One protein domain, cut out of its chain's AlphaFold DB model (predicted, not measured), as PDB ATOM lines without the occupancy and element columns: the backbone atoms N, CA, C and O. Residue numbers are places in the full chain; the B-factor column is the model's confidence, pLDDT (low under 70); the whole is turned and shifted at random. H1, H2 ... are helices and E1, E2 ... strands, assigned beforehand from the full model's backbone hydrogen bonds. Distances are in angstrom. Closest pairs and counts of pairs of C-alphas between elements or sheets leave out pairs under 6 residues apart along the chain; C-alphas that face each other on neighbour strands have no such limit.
ATOM      1  N   LYS A   7      28.309 -11.160   5.113       97.75
ATOM      2  CA  LYS A   7      28.645 -11.605   3.756       97.75
ATOM      3  C   LYS A   7      28.452 -10.463   2.765       97.75
ATOM      4  O   LYS A   7      27.341  -9.968   2.624       97.75
ATOM      5  N   LEU A   8      29.520 -10.110   2.056       96.88
ATOM      6  CA  LEU A   8      29.465  -9.259   0.871       96.88
ATOM      7  C   LEU A   8      29.491 -10.156  -0.370       96.88
ATOM      8  O   LEU A   8      30.349 -11.033  -0.488       96.88
ATOM      9  N   ILE A   9      28.530  -9.967  -1.262       97.50
ATOM     10  CA  ILE A   9      28.418 -10.673  -2.536       97.50
ATOM     11  C   ILE A   9      28.626  -9.637  -3.633       97.50
ATOM     12  O   ILE A   9      27.935  -8.624  -3.649       97.50
ATOM     13  N   THR A  10      29.554  -9.907  -4.546       96.75
ATOM     14  CA  THR A  10      29.838  -9.063  -5.710       96.75
ATOM     15  C   THR A  10      29.745  -9.890  -6.991       96.75
ATOM     16  O   THR A  10      29.761 -11.126  -6.953       96.75
ATOM     17  N   CYS A  11      29.621  -9.226  -8.135       93.69
ATOM     18  CA  CYS A  11      29.639  -9.858  -9.453       93.69
ATOM     19  C   CYS A  11      30.929  -9.521 -10.219       93.69
ATOM     20  O   CYS A  11      31.600  -8.532  -9.932       93.69
ATOM     21  N   ASN A  12      31.274 -10.327 -11.229       94.56
ATOM     22  CA  ASN A  12      32.505 -10.142 -12.014       94.56
ATOM     23  C   ASN A  12      32.563  -8.799 -12.763       94.56
ATOM     24  O   ASN A  12      33.652  -8.340 -13.089       94.56
ATOM     25  N   SER A  13      31.411  -8.187 -13.059       92.75
ATOM     26  CA  SER A  13      31.350  -6.849 -13.657       92.75
ATOM     27  C   SER A  13      31.604  -5.729 -12.647       92.75
ATOM     28  O   SER A  13      31.862  -4.607 -13.066       92.75
ATOM     29  N   GLY A  14      31.518  -6.010 -11.341       90.00
ATOM     30  CA  GLY A  14      31.556  -4.996 -10.284       90.00
ATOM     31  C   GLY A  14      30.333  -4.074 -10.270       90.00
ATOM     32  O   GLY A  14      30.357  -3.055  -9.597       90.00
ATOM     33  N   ASP A  15      29.292  -4.421 -11.028       92.06
ATOM     34  CA  ASP A  15      28.098  -3.595 -11.223       92.06
ATOM     35  C   ASP A  15      27.029  -3.835 -10.157       92.06
ATOM     36  O   ASP A  15      25.994  -3.196 -10.193       92.06
ATOM     37  N   TRP A  16      27.210  -4.804  -9.259       95.31
ATOM     38  CA  TRP A  16      26.229  -5.090  -8.220       95.31
ATOM     39  C   TRP A  16      26.887  -5.651  -6.971       95.31
ATOM     40  O   TRP A  16      27.733  -6.552  -7.035       95.31
ATOM     41  N   GLU A  17      26.440  -5.145  -5.830       97.75
ATOM     42  CA  GLU A  17      26.909  -5.502  -4.504       97.75
ATOM     43  C   GLU A  17      25.708  -5.801  -3.598       97.75
ATOM     44  O   GLU A  17      24.727  -5.059  -3.571       97.75
ATOM     45  N   VAL A  18      25.785  -6.898  -2.840       97.69
ATOM     46  CA  VAL A  18      24.776  -7.282  -1.841       97.69
ATOM     47  C   VAL A  18      25.460  -7.550  -0.509       97.69
ATOM     48  O   VAL A  18      26.315  -8.436  -0.409       97.69
ATOM     49  N   LEU A  19      25.049  -6.832   0.531       97.81
ATOM     50  CA  LEU A  19      25.499  -7.026   1.905       97.81
ATOM     51  C   LEU A  19      24.447  -7.803   2.697       97.81
ATOM     52  O   LEU A  19      23.272  -7.435   2.714       97.81
ATOM     53  N   LYS A  20      24.871  -8.874   3.374       97.88
ATOM     54  CA  LYS A  20      24.021  -9.698   4.237       97.88
ATOM     55  C   LYS A  20      24.528  -9.782   5.672       97.88
ATOM     56  O   LYS A  20      25.740  -9.855   5.893       97.88
ATOM     57  N   ILE A  21      23.586  -9.878   6.610       95.88
ATOM     58  CA  ILE A  21      23.817 -10.143   8.036       95.88
ATOM     59  C   ILE A  21      22.975 -11.351   8.436       95.88
ATOM     60  O   ILE A  21      21.765 -11.344   8.235       95.88
ATOM     61  N   ASP A  22      23.614 -12.402   8.950       94.50
ATOM     62  CA  ASP A  22      22.947 -13.630   9.414       94.50
ATOM     63  C   ASP A  22      21.965 -14.236   8.387       94.50
ATOM     64  O   ASP A  22      20.955 -14.848   8.720       94.50
ATOM     65  N   GLY A  23      22.295 -14.087   7.098       94.44
ATOM     66  CA  GLY A  23      21.520 -14.609   5.968       94.44
ATOM     67  C   GLY A  23      20.505 -13.631   5.366       94.44
ATOM     68  O   GLY A  23      20.105 -13.832   4.212       94.44
ATOM     69  N   GLU A  24      20.162 -12.553   6.070       96.06
ATOM     70  CA  GLU A  24      19.237 -11.511   5.610       96.06
ATOM     71  C   GLU A  24      19.959 -10.440   4.788       96.06
ATOM     72  O   GLU A  24      21.114 -10.117   5.062       96.06
ATOM     73  N   ILE A  25      19.292  -9.897   3.763       97.25
ATOM     74  CA  ILE A  25      19.822  -8.781   2.967       97.25
ATOM     75  C   ILE A  25      19.705  -7.503   3.792       97.25
ATOM     76  O   ILE A  25      18.617  -7.135   4.220       97.25
ATOM     77  N   PHE A  26      20.838  -6.838   3.994       97.12
ATOM     78  CA  PHE A  26      20.912  -5.538   4.646       97.12
ATOM     79  C   PHE A  26      20.844  -4.398   3.625       97.12
ATOM     80  O   PHE A  26      20.072  -3.463   3.807       97.12
ATOM     81  N   ALA A  27      21.631  -4.491   2.551       97.19
ATOM     82  CA  ALA A  27      21.658  -3.514   1.467       97.19
ATOM     83  C   ALA A  27      22.014  -4.198   0.141       97.19
ATOM     84  O   ALA A  27      22.795  -5.156   0.122       97.19
ATOM     85  N   GLU A  28      21.458  -3.698  -0.958       96.75
ATOM     86  CA  GLU A  28      21.794  -4.113  -2.318       96.75
ATOM     87  C   GLU A  28      21.741  -2.916  -3.268       96.75
ATOM     88  O   GLU A  28      20.786  -2.138  -3.238       96.75
ATOM     89  N   ASN A  29      22.788  -2.728  -4.068       95.56
ATOM     90  CA  ASN A  29      22.876  -1.633  -5.033       95.56
ATOM     91  C   ASN A  29      23.975  -1.918  -6.067       95.56
ATOM     92  O   ASN A  29      24.758  -2.855  -5.904       95.56
ATOM     93  N   HIS A  30      24.091  -1.069  -7.088       94.44
ATOM     94  CA  HIS A  30      25.197  -1.136  -8.039       94.44
ATOM     95  C   HIS A  30      26.563  -0.951  -7.367       94.44
ATOM     96  O   HIS A  30      27.557  -1.567  -7.741       94.44
ATOM     97  N   ARG A  31      26.590  -0.108  -6.333       92.88
ATOM     98  CA  ARG A  31      27.718   0.086  -5.430       92.88
ATOM     99  C   ARG A  31      27.183   0.528  -4.079       92.88
ATOM    100  O   ARG A  31      26.372   1.454  -4.024       92.88
ATOM    101  N   LEU A  32      27.630  -0.109  -3.004       94.69
ATOM    102  CA  LEU A  32      27.277   0.308  -1.654       94.69
ATOM    103  C   LEU A  32      27.960   1.640  -1.342       94.69
ATOM    104  O   LEU A  32      29.174   1.805  -1.501       94.69
ATOM    105  N   SER A  33      27.156   2.603  -0.919       94.12
ATOM    106  CA  SER A  33      27.591   3.947  -0.567       94.12
ATOM    107  C   SER A  33      28.253   3.980   0.814       94.12
ATOM    108  O   SER A  33      28.083   3.071   1.628       94.12
ATOM    109  N   SER A  34      28.970   5.064   1.121       92.88
ATOM    110  CA  SER A  34      29.474   5.311   2.480       92.88
ATOM    111  C   SER A  34      28.342   5.267   3.512       92.88
ATOM    112  O   SER A  34      28.521   4.710   4.591       92.88
ATOM    113  N   TYR A  35      27.159   5.769   3.148       92.94
ATOM    114  CA  TYR A  35      25.966   5.739   3.991       92.94
ATOM    115  C   TYR A  35      25.516   4.308   4.328       92.94
ATOM    116  O   TYR A  35      25.223   4.011   5.488       92.94
ATOM    117  N   ASP A  36      25.531   3.390   3.353       95.31
ATOM    118  CA  ASP A  36      25.185   1.978   3.582       95.31
ATOM    119  C   ASP A  36      26.126   1.334   4.611       95.31
ATOM    120  O   ASP A  36      25.686   0.609   5.507       95.31
ATOM    121  N   TRP A  37      27.422   1.649   4.536       94.62
ATOM    122  CA  TRP A  37      28.426   1.149   5.479       94.62
ATOM    123  C   TRP A  37      28.309   1.771   6.875       94.62
ATOM    124  O   TRP A  37      28.433   1.061   7.873       94.62
ATOM    125  N   VAL A  38      28.028   3.071   6.968       95.69
ATOM    126  CA  VAL A  38      27.777   3.777   8.237       95.69
ATOM    127  C   VAL A  38      26.574   3.157   8.956       95.69
ATOM    128  O   VAL A  38      26.674   2.766  10.122       95.69
ATOM    129  N   ARG A  39      25.461   2.949   8.238       94.62
ATOM    130  CA  ARG A  39      24.264   2.263   8.753       94.62
ATOM    131  C   ARG A  39      24.542   0.822   9.167       94.62
ATOM    132  O   ARG A  39      23.994   0.344  10.160       94.62
ATOM    133  N   PHE A  40      25.380   0.120   8.412       95.19
ATOM    134  CA  PHE A  40      25.793  -1.238   8.740       95.19
ATOM    135  C   PHE A  40      26.560  -1.302  10.070       95.19
ATOM    136  O   PHE A  40      26.287  -2.172  10.897       95.19
ATOM    137  N   LEU A  41      27.481  -0.369  10.318       94.75
ATOM    138  CA  LEU A  41      28.230  -0.314  11.577       94.75
ATOM    139  C   LEU A  41      27.333   0.050  12.769       94.75
ATOM    140  O   LEU A  41      27.453  -0.570  13.827       94.75
ATOM    141  N   ASP A  42      26.394   0.978  12.588       94.25
ATOM    142  CA  ASP A  42      25.365   1.286  13.590       94.25
ATOM    143  C   ASP A  42      24.531   0.035  13.937       94.25
ATOM    144  O   ASP A  42      24.373  -0.322  15.105       94.25
ATOM    145  N   LYS A  43      24.114  -0.742  12.924       92.19
ATOM    146  CA  LYS A  43      23.391  -2.015  13.118       92.19
ATOM    147  C   LYS A  43      24.188  -3.050  13.918       92.19
ATOM    148  O   LYS A  43      23.591  -3.847  14.643       92.19
ATOM    149  N   LEU A  44      25.516  -3.053  13.796       92.81
ATOM    150  CA  LEU A  44      26.412  -3.913  14.575       92.81
ATOM    151  C   LEU A  44      26.661  -3.401  16.007       92.81
ATOM    152  O   LEU A  44      27.317  -4.091  16.790       92.81
ATOM    153  N   GLY A  45      26.124  -2.230  16.362       93.56
ATOM    154  CA  GLY A  45      26.216  -1.634  17.692       93.56
ATOM    155  C   GLY A  45      27.466  -0.784  17.916       93.56
ATOM    156  O   GLY A  45      27.827  -0.538  19.068       93.56
ATOM    157  N   TYR A  46      28.150  -0.352  16.851       94.88
ATOM    158  CA  TYR A  46      29.224   0.632  16.981       94.88
ATOM    159  C   TYR A  46      28.643   2.024  17.235       94.88
ATOM    160  O   TYR A  46      27.583   2.371  16.726       94.88
ATOM    161  N   LYS A  47      29.363   2.844  18.008       95.50
ATOM    162  CA  LYS A  47      29.033   4.264  18.143       95.50
ATOM    163  C   LYS A  47      29.511   4.993  16.891       95.50
ATOM    164  O   LYS A  47      30.709   4.995  16.617       95.50
ATOM    165  N   ILE A  48      28.577   5.608  16.181       94.75
ATOM    166  CA  ILE A  48      28.818   6.317  14.928       94.75
ATOM    167  C   ILE A  48      28.516   7.801  15.118       94.75
ATOM    168  O   ILE A  48      27.556   8.165  15.796       94.75
ATOM    169  N   GLU A  49      29.360   8.642  14.530       93.62
ATOM    170  CA  GLU A  49      29.178  10.085  14.427       93.62
ATOM    171  C   GLU A  49      29.270  10.448  12.944       93.62
ATOM    172  O   GLU A  49      30.242  10.092  12.277       93.62
ATOM    173  N   GLU A  50      28.221  11.079  12.430       89.56
ATOM    174  CA  GLU A  50      28.139  11.563  11.055       89.56
ATOM    175  C   GLU A  50      28.072  13.087  11.121       89.56
ATOM    176  O   GLU A  50      27.197  13.645  11.788       89.56
ATOM    177  N   ILE A  51      29.036  13.739  10.479       92.69
ATOM    178  CA  ILE A  51      29.130  15.193  10.390       92.69
ATOM    179  C   ILE A  51      29.100  15.596   8.922       92.69
ATOM    180  O   ILE A  51      29.689  14.933   8.069       92.69
ATOM    181  N   GLU A  52      28.405  16.690   8.647       94.12
ATOM    182  CA  GLU A  52      28.396  17.346   7.347       94.12
ATOM    183  C   GLU A  52      29.090  18.697   7.519       94.12
ATOM    184  O   GLU A  52      28.734  19.482   8.400       94.12
ATOM    185  N   ILE A  53      30.108  18.937   6.702       96.75
ATOM    186  CA  ILE A  53      30.886  20.178   6.660       96.75
ATOM    187  C   ILE A  53      30.876  20.697   5.222       96.75
ATOM    188  O   ILE A  53      30.512  19.954   4.307       96.75
ATOM    189  N   SER A  54      31.240  21.962   5.010       97.50
ATOM    190  CA  SER A  54      31.274  22.499   3.650       97.50
ATOM    191  C   SER A  54      32.424  21.907   2.834       97.50
ATOM    192  O   SER A  54      33.409  21.402   3.383       97.50
ATOM    193  N   ASP A  55      32.310  22.005   1.510       97.94
ATOM    194  CA  ASP A  55      33.377  21.602   0.594       97.94
ATOM    195  C   ASP A  55      34.671  22.385   0.878       97.94
ATOM    196  O   ASP A  55      35.752  21.800   0.889       97.94
ATOM    197  N   GLU A  56      34.579  23.683   1.191       98.19
ATOM    198  CA  GLU A  56      35.749  24.494   1.547       98.19
ATOM    199  C   GLU A  56      36.454  23.973   2.807       98.19
ATOM    200  O   GLU A  56      37.681  23.860   2.820       98.19
ATOM    201  N   ASP A  57      35.703  23.615   3.854       98.31
ATOM    202  CA  ASP A  57      36.279  23.034   5.073       98.31
ATOM    203  C   ASP A  57      36.916  21.663   4.796       98.31
ATOM    204  O   ASP A  57      38.017  21.383   5.279       98.31
ATOM    205  N   MET A  58      36.291  20.839   3.947       96.94
ATOM    206  CA  MET A  58      36.823  19.543   3.504       96.94
ATOM    207  C   MET A  58      38.160  19.696   2.765       96.94
ATOM    208  O   MET A  58      39.122  18.979   3.060       96.94
ATOM    209  N   GLU A  59      38.229  20.636   1.817       97.44
ATOM    210  CA  GLU A  59      39.420  20.933   1.014       97.44
ATOM    211  C   GLU A  59      40.557  21.524   1.859       97.44
ATOM    212  O   GLU A  59      41.734  21.273   1.581       97.44
ATOM    213  N   MET A  60      40.222  22.271   2.915       97.62
ATOM    214  CA  MET A  60      41.183  22.842   3.865       97.62
ATOM    215  C   MET A  60      41.609  21.875   4.978       97.62
ATOM    216  O   MET A  60      42.591  22.147   5.673       97.62
ATOM    217  N   GLY A  61      40.917  20.745   5.137       96.31
ATOM    218  CA  GLY A  61      41.195  19.748   6.171       96.31
ATOM    219  C   GLY A  61      40.613  20.067   7.552       96.31
ATOM    220  O   GLY A  61      41.127  19.571   8.557       96.31
TER     221      GLY A  61
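Overview. This is residues 7 to 61 of the 63 residues of an uncharacterized protein of Clostridiales bacterium (UniProt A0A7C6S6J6). A small three-stranded antiparallel sheet, E1, E2 and E3, has one helix, H1, running along its strands over the edge strand E3, and from there the printed part runs out into a free arm, residues 51 to 61, that ends with the short helix H2. This arm sticks out well away from the sheet and adds to the length of the whole. The printed part has 55 residues, with three named strands and two named helices in the order E1, E2, E3, H1, H2; the sheet's order is E1, E2, E3, and the class is mixed, helices and strands. The whole is loose, with a radius of gyration of the C-alphas of 14.4 A, and flat in outline, spanning 40 by 30 by 12 A.

Arrangement. E1, residues 7 to 10, and E2, residues 17 to 21, form a hairpin, antiparallel at 168 degrees between their directions; N 9 and O 18 are 2.8 A apart and N 18 and O 9 are 2.9 A apart, within hydrogen-bond range. E2 and E3, residues 24 to 29, form a second hairpin, antiparallel at 160 degrees, with N 19 and O 27 at 2.8 A and N 24 and O 21 at 3.0 A, within hydrogen-bond range. The three strands make a meander, each strand the antiparallel neighbour of the one before, with E1 and E3 as edge strands. H1, residues 34 to 43, is on the sheet at a height over the sheet of 9.6 A. It lies over E3 and runs along the strands, at 7 degrees to E3 on the local plane. The closest C-alphas of E3 and H1 are those of Ala 27 and Asp 36, 6.9 A apart. E2 and H1 are near each other, with 6 pairs of C-alphas within 10 A. H2, residues 55 to 60, is not on the sheet, and it is apart from H1 and from each of the three strands. In H1 and H2 every O i to N i+4 pair is within hydrogen-bond range.

Along the chain. E1 begins at C-alpha 7 (28.645, -11.605, 3.756) and is 9.9 A long from first to last C-alpha. E2 measures 13.7 A and E3 15.0 A. H1 begins at C-alpha 34 (29.474, 5.311, 2.480) and measures 14.3 A. H2 measures 8.6 A and ends at C-alpha 60 (41.183, 22.842, 3.865).

Size, cuts and confidence. The two C-alphas farthest apart are those of Gly 23 and Met 60, 42.4 A. Without residues 51 to 61, which stand free, the body spans 34 by 23 by 10 A. The link from H1 to H2, 11 residues, is long; the links from E2 to E3 and from E3 to H1 are tight, and that from E1 to E2 is short. The printed part has no cut. Its mean pLDDT is 95.3, and no printed residue is under 70.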